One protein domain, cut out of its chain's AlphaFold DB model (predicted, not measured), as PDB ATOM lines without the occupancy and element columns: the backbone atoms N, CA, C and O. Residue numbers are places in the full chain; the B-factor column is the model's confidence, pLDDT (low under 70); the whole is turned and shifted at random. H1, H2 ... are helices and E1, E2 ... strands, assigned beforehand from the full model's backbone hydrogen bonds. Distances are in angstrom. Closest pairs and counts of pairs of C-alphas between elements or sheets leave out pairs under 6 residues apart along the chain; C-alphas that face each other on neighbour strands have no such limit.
ATOM      1  N   VAL A  15      16.362  11.994 -32.190       97.12
ATOM      2  CA  VAL A  15      15.030  12.124 -32.777       97.12
ATOM      3  C   VAL A  15      15.186  12.662 -34.190       97.12
ATOM      4  O   VAL A  15      15.863  13.668 -34.408       97.12
ATOM      5  N   VAL A  16      14.530  12.001 -35.145       97.12
ATOM      6  CA  VAL A  16      14.407  12.482 -36.523       97.12
ATOM      7  C   VAL A  16      12.983  12.984 -36.727       97.12
ATOM      8  O   VAL A  16      12.031  12.207 -36.648       97.12
ATOM      9  N   LYS A  17      12.834  14.287 -36.973       96.81
ATOM     10  CA  LYS A  17      11.554  14.933 -37.281       96.81
ATOM     11  C   LYS A  17      11.516  15.342 -38.751       96.81
ATOM     12  O   LYS A  17      12.491  15.870 -39.277       96.81
ATOM     13  N   PHE A  18      10.361  15.130 -39.372       97.62
ATOM     14  CA  PHE A  18      10.032  15.623 -40.705       97.62
ATOM     15  C   PHE A  18       8.959  16.701 -40.580       97.62
ATOM     16  O   PHE A  18       7.975  16.488 -39.870       97.62
ATOM     17  N   ALA A  19       9.147  17.841 -41.241       96.44
ATOM     18  CA  ALA A  19       8.242  18.985 -41.133       96.44
ATOM     19  C   ALA A  19       8.092  19.724 -42.469       96.44
ATOM     20  O   ALA A  19       9.016  19.761 -43.278       96.44
ATOM     21  N   SER A  20       6.943  20.358 -42.709       95.06
ATOM     22  CA  SER A  20       6.731  21.189 -43.909       95.06
ATOM     23  C   SER A  20       7.468  22.532 -43.840       95.06
ATOM     24  O   SER A  20       7.813  23.117 -44.863       95.06
ATOM     25  N   ARG A  21       7.742  23.012 -42.625       95.25
ATOM     26  CA  ARG A  21       8.512  24.223 -42.324       95.25
ATOM     27  C   ARG A  21       9.224  24.059 -40.988       95.25
ATOM     28  O   ARG A  21       8.761  23.291 -40.150       95.25
ATOM     29  N   TYR A  22      10.307  24.800 -40.759       97.31
ATOM     30  CA  TYR A  22      11.030  24.693 -39.496       97.31
ATOM     31  C   TYR A  22      11.688  25.998 -39.042       97.31
ATOM     32  O   TYR A  22      12.411  26.640 -39.802       97.31
ATOM     33  N   GLY A  23      11.464  26.372 -37.780       97.25
ATOM     34  CA  GLY A  23      12.072  27.529 -37.124       97.25
ATOM     35  C   GLY A  23      13.479  27.244 -36.601       97.25
ATOM     36  O   GLY A  23      13.720  27.312 -35.395       97.25
ATOM     37  N   GLU A  24      14.415  26.922 -37.499       97.44
ATOM     38  CA  GLU A  24      15.786  26.524 -37.137       97.44
ATOM     39  C   GLU A  24      16.508  27.570 -36.275       97.44
ATOM     40  O   GLU A  24      17.134  27.212 -35.279       97.44
ATOM     41  N   ALA A  25      16.400  28.857 -36.617       97.38
ATOM     42  CA  ALA A  25      17.092  29.931 -35.903       97.38
ATOM     43  C   ALA A  25      16.701  29.995 -34.417       97.38
ATOM     44  O   ALA A  25      17.568  30.094 -33.550       97.38
ATOM     45  N   GLY A  26      15.404  29.884 -34.113       98.25
ATOM     46  CA  GLY A  26      14.922  29.869 -32.732       98.25
ATOM     47  C   GLY A  26      15.287  28.588 -31.994       98.25
ATOM     48  O   GLY A  26      15.662  28.650 -30.824       98.25
ATOM     49  N   HIS A  27      15.263  27.445 -32.681       98.62
ATOM     50  CA  HIS A  27      15.714  26.186 -32.098       98.62
ATOM     51  C   HIS A  27      17.200  26.249 -31.732       98.62
ATOM     52  O   HIS A  27      17.542  26.024 -30.574       98.62
ATOM     53  N   ARG A  28      18.089  26.625 -32.662       98.56
ATOM     54  CA  ARG A  28      19.531  26.735 -32.378       98.56
ATOM     55  C   ARG A  28      19.818  27.707 -31.240       98.56
ATOM     56  O   ARG A  28      20.554  27.350 -30.325       98.56
ATOM     57  N   LEU A  29      19.168  28.872 -31.245       98.56
ATOM     58  CA  LEU A  29      19.297  29.863 -30.177       98.56
ATOM     59  C   LEU A  29      18.935  29.280 -28.802       98.56
ATOM     60  O   LEU A  29      19.658  29.483 -27.826       98.56
ATOM     61  N   LEU A  30      17.827  28.541 -28.709       98.50
ATOM     62  CA  LEU A  30      17.448  27.900 -27.454       98.50
ATOM     63  C   LEU A  30      18.332  26.710 -27.105       98.50
ATOM     64  O   LEU A  30      18.602  26.512 -25.926       98.50
ATOM     65  N   ALA A  31      18.821  25.951 -28.080       98.06
ATOM     66  CA  ALA A  31      19.735  24.842 -27.838       98.06
ATOM     67  C   ALA A  31      21.058  25.337 -27.235       98.06
ATOM     68  O   ALA A  31      21.535  24.773 -26.251       98.06
ATOM     69  N   GLU A  32      21.601  26.442 -27.752       97.94
ATOM     70  CA  GLU A  32      22.785  27.115 -27.199       97.94
ATOM     71  C   GLU A  32      22.550  27.624 -25.772       97.94
ATOM     72  O   GLU A  32      23.417  27.487 -24.908       97.94
ATOM     73  N   ALA A  33      21.353  28.146 -25.490       96.94
ATOM     74  CA  ALA A  33      20.936  28.538 -24.143       96.94
ATOM     75  C   ALA A  33      20.550  27.340 -23.244       96.94
ATOM     76  O   ALA A  33      20.256  27.514 -22.060       96.94
ATOM     77  N   GLY A  34      20.549  26.119 -23.785       96.44
ATOM     78  CA  GLY A  34      20.198  24.891 -23.082       96.44
ATOM     79  C   GLY A  34      18.696  24.660 -22.880       96.44
ATOM     80  O   GLY A  34      18.343  23.822 -22.058       96.44
ATOM     81  N   PHE A  35      17.815  25.361 -23.583       97.56
ATOM     82  CA  PHE A  35      16.357  25.221 -23.500       97.56
ATOM     83  C   PHE A  35      15.740  24.417 -24.652       97.56
ATOM     84  O   PHE A  35      14.521  24.354 -24.748       97.56
ATOM     85  N   ALA A  36      16.544  23.814 -25.526       97.94
ATOM     86  CA  ALA A  36      16.094  22.957 -26.624       97.94
ATOM     87  C   ALA A  36      17.132  21.846 -26.880       97.94
ATOM     88  O   ALA A  36      18.285  22.002 -26.457       97.94
ATOM     89  N   PRO A  37      16.767  20.727 -27.533       97.44
ATOM     90  CA  PRO A  37      17.743  19.715 -27.926       97.44
ATOM     91  C   PRO A  37      18.784  20.286 -28.892       97.44
ATOM     92  O   PRO A  37      18.510  21.184 -29.683       97.44
ATOM     93  N   ARG A  38      20.008  19.756 -28.868       97.38
ATOM     94  CA  ARG A  38      21.008  20.140 -29.869       97.38
ATOM     95  C   ARG A  38      20.604  19.581 -31.230       97.38
ATOM     96  O   ARG A  38      20.301  18.397 -31.348       97.38
ATOM     97  N   ILE A  39      20.675  20.417 -32.261       97.69
ATOM     98  CA  ILE A  39      20.497  20.007 -33.656       97.69
ATOM     99  C   ILE A  39      21.811  19.432 -34.196       97.69
ATOM    100  O   ILE A  39      22.829  20.126 -34.215       97.69
ATOM    101  N   HIS A  40      21.758  18.205 -34.710       96.75
ATOM    102  CA  HIS A  40      22.829  17.564 -35.483       96.75
ATOM    103  C   HIS A  40      22.696  17.832 -36.981       96.75
ATOM    104  O   HIS A  40      23.694  18.021 -37.670       96.75
ATOM    105  N   TYR A  41      21.460  17.884 -37.479       97.25
ATOM    106  CA  TYR A  41      21.144  18.189 -38.871       97.25
ATOM    107  C   TYR A  41      19.824  18.951 -38.960       97.25
ATOM    108  O   TYR A  41      18.874  18.616 -38.257       97.25
ATOM    109  N   CYS A  42      19.764  19.964 -39.816       97.88
ATOM    110  CA  CYS A  42      18.534  20.659 -40.173       97.88
ATOM    111  C   CYS A  42      18.675  21.130 -41.617       97.88
ATOM    112  O   CYS A  42      19.580  21.903 -41.924       97.88
ATOM    113  N   GLY A  43      17.819  20.626 -42.498       97.69
ATOM    114  CA  GLY A  43      17.871  20.956 -43.915       97.69
ATOM    115  C   GLY A  43      16.586  20.572 -44.628       97.69
ATOM    116  O   GLY A  43      15.882  19.657 -44.202       97.69
ATOM    117  N   PHE A  44      16.268  21.292 -45.699       97.62
ATOM    118  CA  PHE A  44      15.171  20.930 -46.585       97.62
ATOM    119  C   PHE A  44      15.645  19.886 -47.596       97.62
ATOM    120  O   PHE A  44      16.557  20.145 -48.379       97.62
ATOM    121  N   GLU A  45      15.015  18.716 -47.585       97.50
ATOM    122  CA  GLU A  45      15.321  17.619 -48.496       97.50
ATOM    123  C   GLU A  45      14.383  17.647 -49.700       97.50
ATOM    124  O   GLU A  45      13.231  17.211 -49.625       97.50
ATOM    125  N   GLU A  46      14.892  18.114 -50.842       96.81
ATOM    126  CA  GLU A  46      14.119  18.223 -52.089       96.81
ATOM    127  C   GLU A  46      13.528  16.881 -52.541       96.81
ATOM    128  O   GLU A  46      12.425  16.842 -53.082       96.81
ATOM    129  N   SER A  47      14.228  15.773 -52.274       96.88
ATOM    130  CA  SER A  47      13.793  14.422 -52.660       96.88
ATOM    131  C   SER A  47      12.466  13.992 -52.023       96.88
ATOM    132  O   SER A  47      11.754  13.165 -52.594       96.88
ATOM    133  N   ILE A  48      12.127  14.559 -50.862       96.12
ATOM    134  CA  ILE A  48      10.885  14.280 -50.128       96.12
ATOM    135  C   ILE A  48      10.026  15.531 -49.911       96.12
ATOM    136  O   ILE A  48       8.911  15.419 -49.406       96.12
ATOM    137  N   GLY A  49      10.520  16.713 -50.289       97.06
ATOM    138  CA  GLY A  49       9.815  17.986 -50.154       97.06
ATOM    139  C   GLY A  49       9.559  18.410 -48.705       97.06
ATOM    140  O   GLY A  49       8.561  19.080 -48.442       97.06
ATOM    141  N   LEU A  50      10.414  18.002 -47.763       97.94
ATOM    142  CA  LEU A  50      10.245  18.251 -46.327       97.94
ATOM    143  C   LEU A  50      11.558  18.686 -45.680       97.94
ATOM    144  O   LEU A  50      12.642  18.291 -46.100       97.94
ATOM    145  N   TRP A  51      11.450  19.449 -44.597       97.94
ATOM    146  CA  TRP A  51      12.548  19.648 -43.663       97.94
ATOM    147  C   TRP A  51      12.822  18.356 -42.905       97.94
ATOM    148  O   TRP A  51      11.895  17.743 -42.373       97.94
ATOM    149  N   VAL A  52      14.094  17.984 -42.818       98.38
ATOM    150  CA  VAL A  52      14.594  16.896 -41.982       98.38
ATOM    151  C   VAL A  52      15.417  17.499 -40.862       98.38
ATOM    152  O   VAL A  52      16.365  18.249 -41.101       98.38
ATOM    153  N   ILE A  53      15.047  17.159 -39.633       98.38
ATOM    154  CA  ILE A  53      15.693  17.651 -38.428       98.38
ATOM    155  C   ILE A  53      16.135  16.458 -37.599       98.38
ATOM    156  O   ILE A  53      15.306  15.670 -37.148       98.38
ATOM    157  N   VAL A  54      17.440  16.340 -37.386       97.88
ATOM    158  CA  VAL A  54      18.045  15.354 -36.490       97.88
ATOM    159  C   VAL A  54      18.533  16.096 -35.260       97.88
ATOM    160  O   VAL A  54      19.350  17.012 -35.375       97.88
ATOM    161  N   MET A  55      18.035  15.722 -34.088       97.75
ATOM    162  CA  MET A  55      18.338  16.392 -32.823       97.75
ATOM    163  C   MET A  55      18.539  15.383 -31.692       97.75
ATOM    164  O   MET A  55      18.148  14.223 -31.827       97.75
ATOM    165  N   ASP A  56      19.160  15.809 -30.594       96.69
ATOM    166  CA  ASP A  56      19.311  14.973 -29.396       96.69
ATOM    167  C   ASP A  56      17.948  14.430 -28.929       96.69
ATOM    168  O   ASP A  56      16.949  15.157 -28.898       96.69
ATOM    169  N   TYR A  57      17.912  13.159 -28.521       95.38
ATOM    170  CA  TYR A  57      16.801  12.650 -27.724       95.38
ATOM    171  C   TYR A  57      16.851  13.258 -26.317       95.38
ATOM    172  O   TYR A  57      17.894  13.259 -25.662       95.38
ATOM    173  N   ILE A  58      15.717  13.778 -25.840       93.69
ATOM    174  CA  ILE A  58      15.605  14.358 -24.501       93.69
ATOM    175  C   ILE A  58      14.936  13.353 -23.575       93.69
ATOM    176  O   ILE A  58      13.764  13.019 -23.739       93.69
ATOM    177  N   GLN A  59      15.671  12.921 -22.553       92.50
ATOM    178  CA  GLN A  59      15.103  12.159 -21.452       92.50
ATOM    179  C   GLN A  59      14.376  13.108 -20.489       92.50
ATOM    180  O   GLN A  59      14.977  14.012 -19.909       92.50
ATOM    181  N   GLY A  60      13.073  12.902 -20.319       90.75
ATOM    182  CA  GLY A  60      12.235  13.717 -19.446       90.75
ATOM    183  C   GLY A  60      10.768  13.304 -19.500       90.75
ATOM    184  O   GLY A  60      10.406  12.336 -20.172       90.75
ATOM    185  N   ALA A  61       9.925  14.040 -18.783       88.94
ATOM    186  CA  ALA A  61       8.479  13.868 -18.806       88.94
ATOM    187  C   ALA A  61       7.833  14.973 -19.647       88.94
ATOM    188  O   ALA A  61       8.213  16.135 -19.545       88.94
ATOM    189  N   LEU A  62       6.833  14.631 -20.460       87.94
ATOM    190  CA  LEU A  62       5.997  15.652 -21.089       87.94
ATOM    191  C   LEU A  62       5.260  16.440 -20.007       87.94
ATOM    192  O   LEU A  62       4.720  15.852 -19.064       87.94
ATOM    193  N   CYS A  63       5.202  17.757 -20.171       85.12
ATOM    194  CA  CYS A  63       4.361  18.596 -19.339       85.12
ATOM    195  C   CYS A  63       2.902  18.137 -19.500       85.12
ATOM    196  O   CYS A  63       2.360  18.101 -20.601       85.12
ATOM    197  N   ASN A  64       2.268  17.741 -18.399       82.25
ATOM    198  CA  ASN A  64       0.869  17.297 -18.366       82.25
ATOM    199  C   ASN A  64       0.081  17.922 -17.202       82.25
ATOM    200  O   ASN A  64      -1.092  17.609 -16.993       82.25
ATOM    201  N   CYS A  65       0.730  18.800 -16.442       76.00
ATOM    202  CA  CYS A  65       0.203  19.484 -15.278       76.00
ATOM    203  C   CYS A  65       0.704  20.935 -15.265       76.00
ATOM    204  O   CYS A  65       1.491  21.338 -16.119       76.00
ATOM    205  N   LYS A  66       0.221  21.732 -14.305       82.50
ATOM    206  CA  LYS A  66       0.738  23.089 -14.108       82.50
ATOM    207  C   LYS A  66       2.190  23.026 -13.662       82.50
ATOM    208  O   LYS A  66       2.498  22.299 -12.717       82.50
ATOM    209  N   LEU A  67       3.023  23.846 -14.291       86.69
ATOM    210  CA  LEU A  67       4.434  23.945 -13.956       86.69
ATOM    211  C   LEU A  67       4.610  24.473 -12.526       86.69
ATOM    212  O   LEU A  67       3.860  25.349 -12.067       86.69
ATOM    213  N   ILE A  68       5.613  23.960 -11.823       88.94
ATOM    214  CA  ILE A  68       6.036  24.525 -10.534       88.94
ATOM    215  C   ILE A  68       6.959  25.728 -10.753       88.94
ATOM    216  O   ILE A  68       7.457  25.954 -11.852       88.94
ATOM    217  N   GLU A  69       7.176  26.529  -9.709       88.00
ATOM    218  CA  GLU A  69       7.791  27.861  -9.830       88.00
ATOM    219  C   GLU A  69       9.116  27.858 -10.611       88.00
ATOM    220  O   GLU A  69       9.288  28.618 -11.557       88.00
ATOM    221  N   HIS A  70      10.024  26.930 -10.299       89.06
ATOM    222  CA  HIS A  70      11.321  26.875 -10.977       89.06
ATOM    223  C   HIS A  70      11.218  26.451 -12.455       89.06
ATOM    224  O   HIS A  70      12.013  26.888 -13.286       89.06
ATOM    225  N   GLU A  71      10.237  25.618 -12.810       93.19
ATOM    226  CA  GLU A  71       9.975  25.228 -14.198       93.19
ATOM    227  C   GLU A  71       9.370  26.400 -14.977       93.19
ATOM    228  O   GLU A  71       9.729  26.625 -16.134       93.19
ATOM    229  N   LYS A  72       8.511  27.196 -14.327       92.56
ATOM    230  CA  LYS A  72       7.956  28.436 -14.887       92.56
ATOM    231  C   LYS A  72       9.029  29.475 -15.142       92.56
ATOM    232  O   LYS A  72       9.024  30.092 -16.207       92.56
ATOM    233  N   ASP A  73       9.963  29.644 -14.214       93.94
ATOM    234  CA  ASP A  73      11.105  30.544 -14.384       93.94
ATOM    235  C   ASP A  73      12.008  30.091 -15.534       93.94
ATOM    236  O   ASP A  73      12.446  30.903 -16.361       93.94
ATOM    237  N   SER A  74      12.244  28.781 -15.626       95.75
ATOM    238  CA  SER A  74      13.000  28.163 -16.714       95.75
ATOM    239  C   SER A  74      12.319  28.399 -18.070       95.75
ATOM    240  O   SER A  74      12.948  28.911 -19.000       95.75
ATOM    241  N   LEU A  75      11.009  28.148 -18.163       96.50
ATOM    242  CA  LEU A  75      10.227  28.369 -19.379       96.50
ATOM    243  C   LEU A  75      10.171  29.851 -19.762       96.50
ATOM    244  O   LEU A  75      10.385  30.213 -20.919       96.50
ATOM    245  N   SER A  76       9.952  30.723 -18.781       96.88
ATOM    246  CA  SER A  76       9.942  32.174 -18.973       96.88
ATOM    247  C   SER A  76      11.287  32.682 -19.488       96.88
ATOM    248  O   SER A  76      11.331  33.595 -20.316       96.88
ATOM    249  N   SER A  77      12.390  32.081 -19.039       97.62
ATOM    250  CA  SER A  77      13.738  32.402 -19.514       97.62
ATOM    251  C   SER A  77      13.948  31.977 -20.967       97.62
ATOM    252  O   SER A  77      14.494  32.760 -21.752       97.62
ATOM    253  N   ALA A  78      13.462  30.795 -21.357       97.94
ATOM    254  CA  ALA A  78      13.489  30.336 -22.745       97.94
ATOM    255  C   ALA A  78      12.708  31.288 -23.669       97.94
ATOM    256  O   ALA A  78      13.262  31.829 -24.628       97.94
ATOM    257  N   ILE A  79      11.454  31.595 -23.329       98.38
ATOM    258  CA  ILE A  79      10.600  32.489 -24.125       98.38
ATOM    259  C   ILE A  79      11.184  33.905 -24.202       98.38
ATOM    260  O   ILE A  79      11.278  34.488 -25.283       98.38
ATOM    261  N   ARG A  80      11.693  34.438 -23.085       98.31
ATOM    262  CA  ARG A  80      12.382  35.737 -23.071       98.31
ATOM    263  C   ARG A  80      13.619  35.746 -23.975       98.31
ATOM    264  O   ARG A  80      13.933  36.790 -24.546       98.31
ATOM    265  N   THR A  81      14.329  34.626 -24.092       98.56
ATOM    266  CA  THR A  81      15.514  34.506 -24.956       98.56
ATOM    267  C   THR A  81      15.131  34.628 -26.430       98.56
ATOM    268  O   THR A  81      15.790  35.372 -27.156       98.56
ATOM    269  N   LEU A  82      14.027  34.004 -26.853       98.56
ATOM    270  CA  LEU A  82      13.469  34.190 -28.199       98.56
ATOM    271  C   LEU A  82      13.044  35.645 -28.432       98.56
ATOM    272  O   LEU A  82      13.498  36.277 -29.386       98.56
ATOM    273  N   HIS A  83      12.240  36.207 -27.524       98.38
ATOM    274  CA  HIS A  83      11.671  37.552 -27.691       98.38
ATOM    275  C   HIS A  83      12.750  38.636 -27.784       98.38
ATOM    276  O   HIS A  83      12.641  39.541 -28.609       98.38
ATOM    277  N   LYS A  84      13.832  38.522 -27.002       98.00
ATOM    278  CA  LYS A  84      14.995  39.429 -27.083       98.00
ATOM    279  C   LYS A  84      15.696  39.408 -28.443       98.00
ATOM    280  O   LYS A  84      16.356  40.382 -28.786       98.00
ATOM    281  N   ASN A  85      15.559  38.318 -29.190       97.50
ATOM    282  CA  ASN A  85      16.131  38.141 -30.521       97.50
ATOM    283  C   ASN A  85      15.084  38.321 -31.632       97.50
ATOM    284  O   ASN A  85      15.304  37.893 -32.760       97.50
ATOM    285  N   ASN A  86      13.952  38.971 -31.329       97.62
ATOM    286  CA  ASN A  86      12.839  39.197 -32.256       97.62
ATOM    287  C   ASN A  86      12.233  37.906 -32.832       97.62
ATOM    288  O   ASN A  86      11.725  37.898 -33.955       97.62
ATOM    289  N   LEU A  87      12.276  36.821 -32.063       98.44
ATOM    290  CA  LEU A  87      11.675  35.540 -32.410       98.44
ATOM    291  C   LEU A  87      10.499  35.256 -31.479       98.44
ATOM    292  O   LEU A  87      10.533  35.622 -30.309       98.44
ATOM    293  N   VAL A  88       9.478  34.578 -31.990       98.38
ATOM    294  CA  VAL A  88       8.370  33.993 -31.219       98.38
ATOM    295  C   VAL A  88       8.421  32.480 -31.331       98.38
ATOM    296  O   VAL A  88       8.940  31.961 -32.320       98.38
ATOM    297  N   PHE A  89       7.901  31.773 -30.332       98.25
ATOM    298  CA  PHE A  89       7.802  30.313 -30.366       98.25
ATOM    299  C   PHE A  89       6.553  29.856 -31.129       98.25
ATOM    300  O   PHE A  89       6.620  28.969 -31.977       98.25
ATOM    301  N   GLY A  90       5.420  30.506 -30.863       96.19
ATOM    302  CA  GLY A  90       4.183  30.386 -31.626       96.19
ATOM    303  C   GLY A  90       3.274  29.234 -31.223       96.19
ATOM    304  O   GLY A  90       2.061  29.449 -31.147       96.19
ATOM    305  N   ASP A  91       3.833  28.058 -30.926       95.38
ATOM    306  CA  ASP A  91       3.074  26.879 -30.480       95.38
ATOM    307  C   ASP A  91       3.336  26.502 -29.015       95.38
ATOM    308  O   ASP A  91       3.607  25.347 -28.680       95.38
ATOM    309  N   LEU A  92       3.309  27.482 -28.107       95.00
ATOM    310  CA  LEU A  92       3.618  27.223 -26.701       95.00
ATOM    311  C   LEU A  92       2.471  26.463 -26.023       95.00
ATOM    312  O   LEU A  92       1.461  27.044 -25.621       95.00
ATOM    313  N   ARG A  93       2.614  25.145 -25.904       92.88
ATOM    314  CA  ARG A  93       1.640  24.247 -25.277       92.88
ATOM    315  C   ARG A  93       2.345  23.126 -24.532       92.88
ATOM    316  O   ARG A  93       3.491  22.808 -24.822       92.88
ATOM    317  N   GLU A  94       1.624  22.508 -23.609       92.62
ATOM    318  CA  GLU A  94       2.082  21.417 -22.753       92.62
ATOM    319  C   GLU A  94       2.771  20.276 -23.538       92.62
ATOM    320  O   GLU A  94       3.868  19.885 -23.142       92.62
ATOM    321  N   PRO A  95       2.257  19.809 -24.700       92.62
ATOM    322  CA  PRO A  95       2.925  18.763 -25.484       92.62
ATOM    323  C   PRO A  95       4.297  19.158 -26.048       92.62
ATOM    324  O   PRO A  95       5.089  18.282 -26.383       92.62
ATOM    325  N   ASN A  96       4.579  20.460 -26.138       96.00
ATOM    326  CA  ASN A  96       5.815  21.009 -26.694       96.00
ATOM    327  C   ASN A  96       6.829  21.386 -25.597       96.00
ATOM    328  O   ASN A  96       7.860  22.000 -25.884       96.00
ATOM    329  N   VAL A  97       6.548  21.020 -24.339       96.44
ATOM    330  CA  VAL A  97       7.429  21.232 -23.185       96.44
ATOM    331  C   VAL A  97       7.788  19.887 -22.557       96.44
ATOM    332  O   VAL A  97       6.927  19.170 -22.046       96.44
ATOM    333  N   ILE A  98       9.079  19.565 -22.547       95.88
ATOM    334  CA  ILE A  98       9.635  18.414 -21.832       95.88
ATOM    335  C   ILE A  98      10.276  18.911 -20.538       95.88
ATOM    336  O   ILE A  98      11.163  19.763 -20.552       95.88
ATOM    337  N   ILE A  99       9.839  18.365 -19.411       94.19
ATOM    338  CA  ILE A  99      10.413  18.603 -18.090       94.19
ATOM    339  C   ILE A  99      11.553  17.603 -17.891       94.19
ATOM    340  O   ILE A  99      11.343  16.388 -17.866       94.19
ATOM    341  N   THR A 100      12.771  18.122 -17.779       91.25
ATOM    342  CA  THR A 100      13.970  17.343 -17.435       91.25
ATOM    343  C   THR A 100      14.261  17.479 -15.940       91.25
ATOM    344  O   THR A 100      13.641  18.288 -15.258       91.25
ATOM    345  N   GLU A 101      15.253  16.752 -15.421       85.38
ATOM    346  CA  GLU A 101      15.637  16.832 -13.999       85.38
ATOM    347  C   GLU A 101      16.040  18.241 -13.527       85.38
ATOM    348  O   GLU A 101      15.997  18.522 -12.333       85.38
ATOM    349  N   SER A 102      16.463  19.120 -14.442       82.31
ATOM    350  CA  SER A 102      17.042  20.426 -14.090       82.31
ATOM    351  C   SER A 102      16.311  21.636 -14.668       82.31
ATOM    352  O   SER A 102      16.499  22.749 -14.177       82.31
ATOM    353  N   LYS A 103      15.529  21.456 -15.736       89.19
ATOM    354  CA  LYS A 103      14.934  22.557 -16.510       89.19
ATOM    355  C   LYS A 103      13.857  22.069 -17.467       89.19
ATOM    356  O   LYS A 103      13.763  20.875 -17.763       89.19
ATOM    357  N   VAL A 104      13.117  23.017 -18.030       94.56
ATOM    358  CA  VAL A 104      12.271  22.738 -19.188       94.56
ATOM    359  C   VAL A 104      13.088  22.735 -20.479       94.56
ATOM    360  O   VAL A 104      14.090  23.443 -20.618       94.56
ATOM    361  N   CYS A 105      12.630  21.944 -21.437       96.62
ATOM    362  CA  CYS A 105      13.162  21.856 -22.782       96.62
ATOM    363  C   CYS A 105      12.004  22.013 -23.774       96.62
ATOM    364  O   CYS A 105      11.025  21.268 -23.711       96.62
ATOM    365  N   LEU A 106      12.095  23.007 -24.653       97.75
ATOM    366  CA  LEU A 106      11.133  23.253 -25.716       97.75
ATOM    367  C   LEU A 106      11.452  22.386 -26.930       97.75
ATOM    368  O   LEU A 106      12.610  22.252 -27.333       97.75
ATOM    369  N   VAL A 107      10.403  21.826 -27.521       97.31
ATOM    370  CA  VAL A 107      10.443  21.040 -28.759       97.31
ATOM    371  C   VAL A 107       9.346  21.522 -29.700       97.31
ATOM    372  O   VAL A 107       8.451  22.236 -29.288       97.31
ATOM    373  N   ASP A 108       9.392  21.101 -30.959       96.75
ATOM    374  CA  ASP A 108       8.431  21.517 -31.989       96.75
ATOM    375  C   ASP A 108       8.489  23.011 -32.372       96.75
ATOM    376  O   ASP A 108       7.659  23.841 -32.012       96.75
ATOM    377  N   PHE A 109       9.503  23.352 -33.169       98.00
ATOM    378  CA  PHE A 109       9.787  24.718 -33.615       98.00
ATOM    379  C   PHE A 109       9.153  25.070 -34.969       98.00
ATOM    380  O   PHE A 109       9.578  26.027 -35.612       98.00
ATOM    381  N   GLU A 110       8.158  24.326 -35.453       96.62
ATOM    382  CA  GLU A 110       7.589  24.564 -36.792       96.62
ATOM    383  C   GLU A 110       6.955  25.951 -36.944       96.62
ATOM    384  O   GLU A 110       6.823  26.469 -38.054       96.62
ATOM    385  N   TRP A 111       6.495  26.545 -35.844       97.19
ATOM    386  CA  TRP A 111       5.842  27.855 -35.835       97.19
ATOM    387  C   TRP A 111       6.740  28.944 -35.245       97.19
ATOM    388  O   TRP A 111       6.332  30.100 -35.146       97.19
ATOM    389  N   CYS A 112       7.978  28.581 -34.905       98.25
ATOM    390  CA  CYS A 112       8.958  29.516 -34.400       98.25
ATOM    391  C   CYS A 112       9.536  30.348 -35.549       98.25
ATOM    392  O   CYS A 112       9.868  29.828 -36.616       98.25
ATOM    393  N   GLY A 113       9.672  31.654 -35.339       97.75
ATOM    394  CA  GLY A 113      10.216  32.545 -36.356       97.75
ATOM    395  C   GLY A 113      10.121  34.021 -35.985       97.75
ATOM    396  O   GLY A 113       9.781  34.345 -34.845       97.75
ATOM    397  N   PRO A 114      10.436  34.927 -36.927       97.69
ATOM    398  CA  PRO A 114      10.490  36.360 -36.659       97.69
ATOM    399  C   PRO A 114       9.138  36.938 -36.245       97.69
ATOM    400  O   PRO A 114       8.124  36.705 -36.903       97.69
ATOM    401  N   CYS A 115       9.128  37.748 -35.187       96.69
ATOM    402  CA  CYS A 115       7.948  38.502 -34.751       96.69
ATOM    403  C   CYS A 115       7.863  39.907 -35.369       96.69
ATOM    404  O   CYS A 115       6.837  40.581 -35.255       96.69
ATOM    405  N   ILE A 116       8.906  40.318 -36.094       96.19
ATOM    406  CA  ILE A 116       8.963  41.534 -36.912       96.19
ATOM    407  C   ILE A 116       9.418  41.194 -38.332       96.19
ATOM    408  O   ILE A 116      10.053  40.167 -38.555       96.19
ATOM    409  N   ASP A 117       9.088  42.059 -39.291       95.88
ATOM    410  CA  ASP A 117       9.584  41.916 -40.659       95.88
ATOM    411  C   ASP A 117      11.069  42.315 -40.670       95.88
ATOM    412  O   ASP A 117      11.410  43.453 -40.333       95.88
ATOM    413  N   ILE A 118      11.953  41.389 -41.042       92.19
ATOM    414  CA  ILE A 118      13.382  41.655 -41.215       92.19
ATOM    415  C   ILE A 118      13.574  42.292 -42.587       92.19
ATOM    416  O   ILE A 118      13.130  41.751 -43.605       92.19
ATOM    417  N   LYS A 119      14.218  43.460 -42.606       93.75
ATOM    418  CA  LYS A 119      14.410  44.271 -43.807       93.75
ATOM    419  C   LYS A 119      15.883  44.443 -44.153       93.75
ATOM    420  O   LYS A 119      16.700  44.662 -43.263       93.75
ATOM    421  N   GLU A 120      16.174  44.453 -45.447       93.25
ATOM    422  CA  GLU A 120      17.417  44.974 -46.016       93.25
ATOM    423  C   GLU A 120      17.062  46.187 -46.885       93.25
ATOM    424  O   GLU A 120      16.435  46.070 -47.941       93.25
ATOM    425  N   GLY A 121      17.386  47.386 -46.391       92.25
ATOM    426  CA  GLY A 121      16.869  48.633 -46.960       92.25
ATOM    427  C   GLY A 121      15.340  48.700 -46.862       92.25
ATOM    428  O   GLY A 121      14.767  48.466 -45.798       92.25
ATOM    429  N   ASP A 122      14.680  48.993 -47.982       92.38
ATOM    430  CA  ASP A 122      13.213  49.057 -48.063       92.38
ATOM    431  C   ASP A 122      12.549  47.688 -48.301       92.38
ATOM    432  O   ASP A 122      11.323  47.571 -48.223       92.38
ATOM    433  N   SER A 123      13.336  46.640 -48.571       92.81
ATOM    434  CA  SER A 123      12.824  45.309 -48.916       92.81
ATOM    435  C   SER A 123      12.708  44.412 -47.689       92.81
ATOM    436  O   SER A 123      13.632  44.326 -46.883       92.81
ATOM    437  N   VAL A 124      11.583  43.704 -47.558       93.88
ATOM    438  CA  VAL A 124      11.414  42.647 -46.549       93.88
ATOM    439  C   VAL A 124      12.101  41.382 -47.056       93.88
ATOM    440  O   VAL A 124      11.658  40.802 -48.045       93.88
ATOM    441  N   VAL A 125      13.168  40.961 -46.376       94.31
ATOM    442  CA  VAL A 125      13.922  39.738 -46.702       94.31
ATOM    443  C   VAL A 125      13.400  38.525 -45.945       94.31
ATOM    444  O   VAL A 125      13.428  37.411 -46.461       94.31
ATOM    445  N   GLN A 126      12.857  38.743 -44.747       91.81
ATOM    446  CA  GLN A 126      12.169  37.707 -43.991       91.81
ATOM    447  C   GLN A 126      10.922  38.311 -43.341       91.81
ATOM    448  O   GLN A 126      11.045  39.171 -42.466       91.81
ATOM    449  N   PRO A 127       9.711  37.922 -43.767       95.12
ATOM    450  CA  PRO A 127       8.496  38.421 -43.146       95.12
ATOM    451  C   PRO A 127       8.301  37.804 -41.760       95.12
ATOM    452  O   PRO A 127       8.876  36.763 -41.426       95.12
ATOM    453  N   ARG A 128       7.405  38.413 -40.983       96.62
ATOM    454  CA  ARG A 128       6.871  37.807 -39.761       96.62
ATOM    455  C   ARG A 128       6.338  36.405 -40.003       96.62
ATOM    456  O   ARG A 128       5.633  36.159 -40.986       96.62
ATOM    457  N   VAL A 129       6.603  35.517 -39.051       97.56
ATOM    458  CA  VAL A 129       6.050  34.164 -39.064       97.56
ATOM    459  C   VAL A 129       4.529  34.202 -38.874       97.56
ATOM    460  O   VAL A 129       3.977  35.066 -38.186       97.56
ATOM    461  N   ARG A 130       3.834  33.271 -39.535       97.62
ATOM    462  CA  ARG A 130       2.368  33.166 -39.558       97.62
ATOM    463  C   ARG A 130       1.912  31.777 -39.149       97.62
ATOM    464  O   ARG A 130       2.598  30.785 -39.416       97.62
ATOM    465  N   TYR A 131       0.736  31.691 -38.543       97.12
ATOM    466  CA  TYR A 131       0.056  30.414 -38.366       97.12
ATOM    467  C   TYR A 131      -0.293  29.797 -39.719       97.12
ATOM    468  O   TYR A 131      -0.509  30.529 -40.688       97.12
ATOM    469  N   PRO A 132      -0.333  28.463 -39.813       94.94
ATOM    470  CA  PRO A 132      -0.691  27.817 -41.058       94.94
ATOM    471  C   PRO A 132      -2.168  28.088 -41.398       94.94
ATOM    472  O   PRO A 132      -2.997  28.348 -40.519       94.94
ATOM    473  N   ALA A 133      -2.500  28.068 -42.688       94.31
ATOM    474  CA  ALA A 133      -3.858  28.341 -43.166       94.31
ATOM    475  C   ALA A 133      -4.880  27.287 -42.698       94.31
ATOM    476  O   ALA A 133      -6.071  27.575 -42.618       94.31
ATOM    477  N   ASP A 134      -4.416  26.091 -42.351       92.38
ATOM    478  CA  ASP A 134      -5.198  24.960 -41.854       92.38
ATOM    479  C   ASP A 134      -5.105  24.782 -40.328       92.38
ATOM    480  O   ASP A 134      -5.448  23.718 -39.808       92.38
ATOM    481  N   ILE A 135      -4.681  25.815 -39.581       92.88
ATOM    482  CA  ILE A 135      -4.644  25.760 -38.113       92.88
ATOM    483  C   ILE A 135      -6.001  25.327 -37.535       92.88
ATOM    484  O   ILE A 135      -7.057  25.888 -37.845       92.88
ATOM    485  N   SER A 136      -5.963  24.328 -36.650       91.31
ATOM    486  CA  SER A 136      -7.149  23.859 -35.940       91.31
ATOM    487  C   SER A 136      -7.603  24.891 -34.911       91.31
ATOM    488  O   SER A 136      -6.888  25.193 -33.957       91.31
ATOM    489  N   MET A 137      -8.827  25.392 -35.071       90.62
ATOM    490  CA  MET A 137      -9.438  26.374 -34.166       90.62
ATOM    491  C   MET A 137     -10.209  25.729 -32.999       90.62
ATOM    492  O   MET A 137     -10.938  26.415 -32.292       90.62
ATOM    493  N   GLY A 138     -10.063  24.415 -32.785       86.50
ATOM    494  CA  GLY A 138     -10.715  23.677 -31.691       86.50
ATOM    495  C   GLY A 138      -9.996  23.753 -30.338       86.50
ATOM    496  O   GLY A 138     -10.350  23.017 -29.421       86.50
ATOM    497  N   ILE A 139      -8.964  24.589 -30.221       83.69
ATOM    498  CA  ILE A 139      -8.110  24.742 -29.037       83.69
ATOM    499  C   ILE A 139      -8.324  26.145 -28.452       83.69
ATOM    500  O   ILE A 139      -8.583  27.090 -29.197       83.69
ATOM    501  N   ASP A 140      -8.187  26.288 -27.129       87.19
ATOM    502  CA  ASP A 140      -8.164  27.592 -26.447       87.19
ATOM    503  C   ASP A 140      -6.861  28.348 -26.768       87.19
ATOM    504  O   ASP A 140      -5.853  28.288 -26.049       87.19
ATOM    505  N   TRP A 141      -6.864  28.994 -27.931       91.69
ATOM    506  CA  TRP A 141      -5.771  29.817 -28.419       91.69
ATOM    507  C   TRP A 141      -5.772  31.212 -27.789       91.69
ATOM    508  O   TRP A 141      -6.786  31.708 -27.301       91.69
ATOM    509  N   ALA A 142      -4.619  31.878 -27.846       94.12
ATOM    510  CA  ALA A 142      -4.530  33.284 -27.479       94.12
ATOM    511  C   ALA A 142      -5.450  34.152 -28.363       94.12
ATOM    512  O   ALA A 142      -5.612  33.862 -29.555       94.12
ATOM    513  N   PRO A 143      -6.020  35.249 -27.832       94.62
ATOM    514  CA  PRO A 143      -6.745  36.211 -28.653       94.62
ATOM    515  C   PRO A 143      -5.881  36.707 -29.821       94.62
ATOM    516  O   PRO A 143      -4.762  37.163 -29.607       94.62
ATOM    517  N   GLY A 144      -6.406  36.635 -31.048       94.19
ATOM    518  CA  GLY A 144      -5.699  37.062 -32.267       94.19
ATOM    519  C   GLY A 144      -5.096  35.927 -33.104       94.19
ATOM    520  O   GLY A 144      -4.801  36.152 -34.284       94.19
ATOM    521  N   VAL A 145      -5.000  34.713 -32.550       95.94
ATOM    522  CA  VAL A 145      -4.627  33.503 -33.294       95.94
ATOM    523  C   VAL A 145      -5.697  33.174 -34.335       95.94
ATOM    524  O   VAL A 145      -6.897  33.271 -34.079       95.94
ATOM    525  N   GLY A 146      -5.257  32.775 -35.525       95.19
ATOM    526  CA  GLY A 146      -6.145  32.371 -36.606       95.19
ATOM    527  C   GLY A 146      -5.385  32.012 -37.873       95.19
ATOM    528  O   GLY A 146      -4.170  32.187 -37.955       95.19
ATOM    529  N   GLN A 147      -6.123  31.534 -38.868       95.81
ATOM    530  CA  GLN A 147      -5.588  31.113 -40.164       95.81
ATOM    531  C   GLN A 147      -4.805  32.247 -40.834       95.81
ATOM    532  O   GLN A 147      -5.312  33.365 -40.961       95.81
ATOM    533  N   ASP A 148      -3.558  31.960 -41.219       95.56
ATOM    534  CA  ASP A 148      -2.620  32.898 -41.862       95.56
ATOM    535  C   ASP A 148      -2.354  34.205 -41.077       95.56
ATOM    536  O   ASP A 148      -1.791  35.186 -41.583       95.56
ATOM    537  N   ARG A 149      -2.734  34.254 -39.794       97.06
ATOM    538  CA  ARG A 149      -2.456  35.402 -38.926       97.06
ATOM    539  C   ARG A 149      -0.999  35.376 -38.485       97.06
ATOM    540  O   ARG A 149      -0.417  34.315 -38.271       97.06
ATOM    541  N   VAL A 150      -0.422  36.566 -38.330       97.75
ATOM    542  CA  VAL A 150       0.923  36.721 -37.768       97.75
ATOM    543  C   VAL A 150       0.969  36.166 -36.350       97.75
ATOM    544  O   VAL A 150       0.031  36.347 -35.571       97.75
ATOM    545  N   ILE A 151       2.062  35.490 -36.026       98.06
ATOM    546  CA  ILE A 151       2.337  35.030 -34.671       98.06
ATOM    547  C   ILE A 151       3.022  36.176 -33.933       98.06
ATOM    548  O   ILE A 151       3.976  36.765 -34.444       98.06
ATOM    549  N   THR A 152       2.521  36.517 -32.749       97.94
ATOM    550  CA  THR A 152       3.015  37.659 -31.978       97.94
ATOM    551  C   THR A 152       3.558  37.231 -30.621       97.94
ATOM    552  O   THR A 152       3.292  36.131 -30.136       97.94
ATOM    553  N   ILE A 153       4.317  38.130 -29.994       97.81
ATOM    554  CA  ILE A 153       4.855  37.952 -28.640       97.81
ATOM    555  C   ILE A 153       3.722  37.744 -27.628       97.81
ATOM    556  O   ILE A 153       3.841  36.933 -26.711       97.81
ATOM    557  N   GLU A 154       2.592  38.426 -27.814       97.81
ATOM    558  CA  GLU A 154       1.422  38.322 -26.943       97.81
ATOM    559  C   GLU A 154       0.811  36.918 -26.960       97.81
ATOM    560  O   GLU A 154       0.282  36.485 -25.936       97.81
ATOM    561  N   HIS A 155       0.912  36.183 -28.074       97.62
ATOM    562  CA  HIS A 155       0.453  34.794 -28.125       97.62
ATOM    563  C   HIS A 155       1.290  33.893 -27.208       97.62
ATOM    564  O   HIS A 155       0.723  33.119 -26.433       97.62
ATOM    565  N   ASP A 156       2.619  34.042 -27.235       97.50
ATOM    566  CA  ASP A 156       3.522  33.317 -26.334       97.50
ATOM    567  C   ASP A 156       3.269  33.714 -24.871       97.50
ATOM    568  O   ASP A 156       3.157  32.843 -24.011       97.50
ATOM    569  N   ILE A 157       3.122  35.014 -24.577       96.88
ATOM    570  CA  ILE A 157       2.849  35.514 -23.215       96.88
ATOM    571  C   ILE A 157       1.520  34.973 -22.687       96.88
ATOM    572  O   ILE A 157       1.441  34.535 -21.535       96.88
ATOM    573  N   TYR A 158       0.473  34.980 -23.515       96.25
ATOM    574  CA  TYR A 158      -0.821  34.430 -23.129       96.25
ATOM    575  C   TYR A 158      -0.689  32.952 -22.772       96.25
ATOM    576  O   TYR A 158      -1.117  32.554 -21.690       96.25
ATOM    577  N   ARG A 159      -0.058  32.149 -23.638       93.75
ATOM    578  CA  ARG A 159       0.133  30.718 -23.380       93.75
ATOM    579  C   ARG A 159       0.995  30.466 -22.145       93.75
ATOM    580  O   ARG A 159       0.600  29.655 -21.316       93.75
ATOM    581  N   LEU A 160       2.075  31.224 -21.956       93.56
ATOM    582  CA  LEU A 160       2.926  31.144 -20.766       93.56
ATOM    583  C   LEU A 160       2.130  31.398 -19.476       93.56
ATOM    584  O   LEU A 160       2.327  30.702 -18.487       93.56
ATOM    585  N   SER A 161       1.180  32.341 -19.491       92.56
ATOM    586  CA  SER A 161       0.325  32.639 -18.329       92.56
ATOM    587  C   SER A 161      -0.681  31.532 -17.976       92.56
ATOM    588  O   SER A 161      -1.257  31.548 -16.886       92.56
ATOM    589  N   LYS A 162      -0.928  30.590 -18.897       89.50
ATOM    590  CA  LYS A 162      -1.865  29.471 -18.714       89.50
ATOM    591  C   LYS A 162      -1.194  28.198 -18.194       89.50
ATOM    592  O   LYS A 162      -1.922  27.295 -17.780       89.50
ATOM    593  N   MET A 163       0.139  28.142 -18.206       86.00
ATOM    594  CA  MET A 163       0.936  26.981 -17.789       86.00
ATOM    595  C   MET A 163       1.275  26.991 -16.290       86.00
ATOM    596  O   MET A 163       1.102  28.024 -15.595       86.00
TER     597      MET A 163
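What this domain is: This is residues 15 to 163 of the 163 residues of an uncharacterized protein of Gymnopus luxurians FD-317 M1 (UniProt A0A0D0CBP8). The domain is a stack of small parts: a three-strand sheet E1, E3, E2 as a wall at one end, then H1 and the hairpin E4 and E5, then the long helix H2, and at the other end H3, side by side with H2. A second small hairpin, E6 and E7, lies far out from the body, and the long stretch 127 to 152 leads from it back to H3. The printed part has 149 residues with three named helices and seven named strands, in the order E1 H1 E2 E3 H2 E4 E5 E6 E7 H3; the three sheets are antiparallel. The class is mixed, helices and strands, with 67 residues, under half of those printed, in named elements. The whole is compact, with a radius of gyration of the C-alphas of 15.2 A, and rounded, with spans of 44 by 36 by 32 A.

How they stand to each other: Begin with the largest sheet, where E3, residues 50 to 56, is the inner strand between the edge strands E1, residues 15 to 19, and E2, residues 39 to 45. Look for N 17 and O 53, 2.8 A apart, between E1 and E3, whose directions stand at 157 degrees. In the hairpin E2 and E3, at 171 degrees, find N 52 and O 43, 2.8 A apart. H1, residues 24 to 32, only grazes this sheet; the closest C-alphas of H1 and E2 are those of Arg 28 and Ile 39, 6.9 A apart. E1, H1 and E2 form a split strand-helix-strand unit, two strands running the same way with E3 between them, and its crossover is right-handed. H2, residues 69 to 84, touches H1 with residues 78 to 82 alone; the closest C-alphas, of Gly 26 and Leu 82, are 6.4 A apart, and the helices run opposite ways at a steep tilt of 48 degrees. The hairpin E4, residues 97 to 99, and E5, residues 104 to 106, has N 98 and O 105 at 2.8 A; the closest C-alphas of H2 and E5 are those of Leu 75 and Val 104, 6.0 A apart. H3, residues 153 to 162, touches H2 at a shallow tilt of 6 degrees, opposite ways, with the closest C-alphas, of His 83 and Ile 153, 6.9 A apart. In the hairpin E6, residues 118 to 120, and E7, residues 123 to 126, N 118 and O 126 are 2.8 A apart; both strands are apart from H1 and H2. In H1, H2 and H3 every O i to N i+4 pair is within hydrogen-bond range.

Where its parts are: Find C-alpha 15 at (15.030, 12.124, -32.777), where E1 begins; it measures 12.8 A. H1 measures 12.2 A, E2 15.9 A and E3 19.5 A. Look next for C-alpha 69 at (7.791, 27.861, -9.830), from which H2 runs 22.0 A to C-alpha 84. E4, E5, E6 and E7 are short, from 6.5 A for E4 to 9.1 A for E7. H3 runs 14.7 A and ends at C-alpha 162, at (-1.865, 29.471, -18.714).

The domain as a whole: The two C-alphas farthest apart, those of Glu 101 and Asp 122, stand 47.0 A from each other. The printed part has no cut, and residue 163 is the chain's last. The links E3 to H2, H2 to E4, E5 to E6 and E7 to H3 are long, the last with 26 residues. Mean pLDDT of the printed part is 94.9, and no printed residue is under 70.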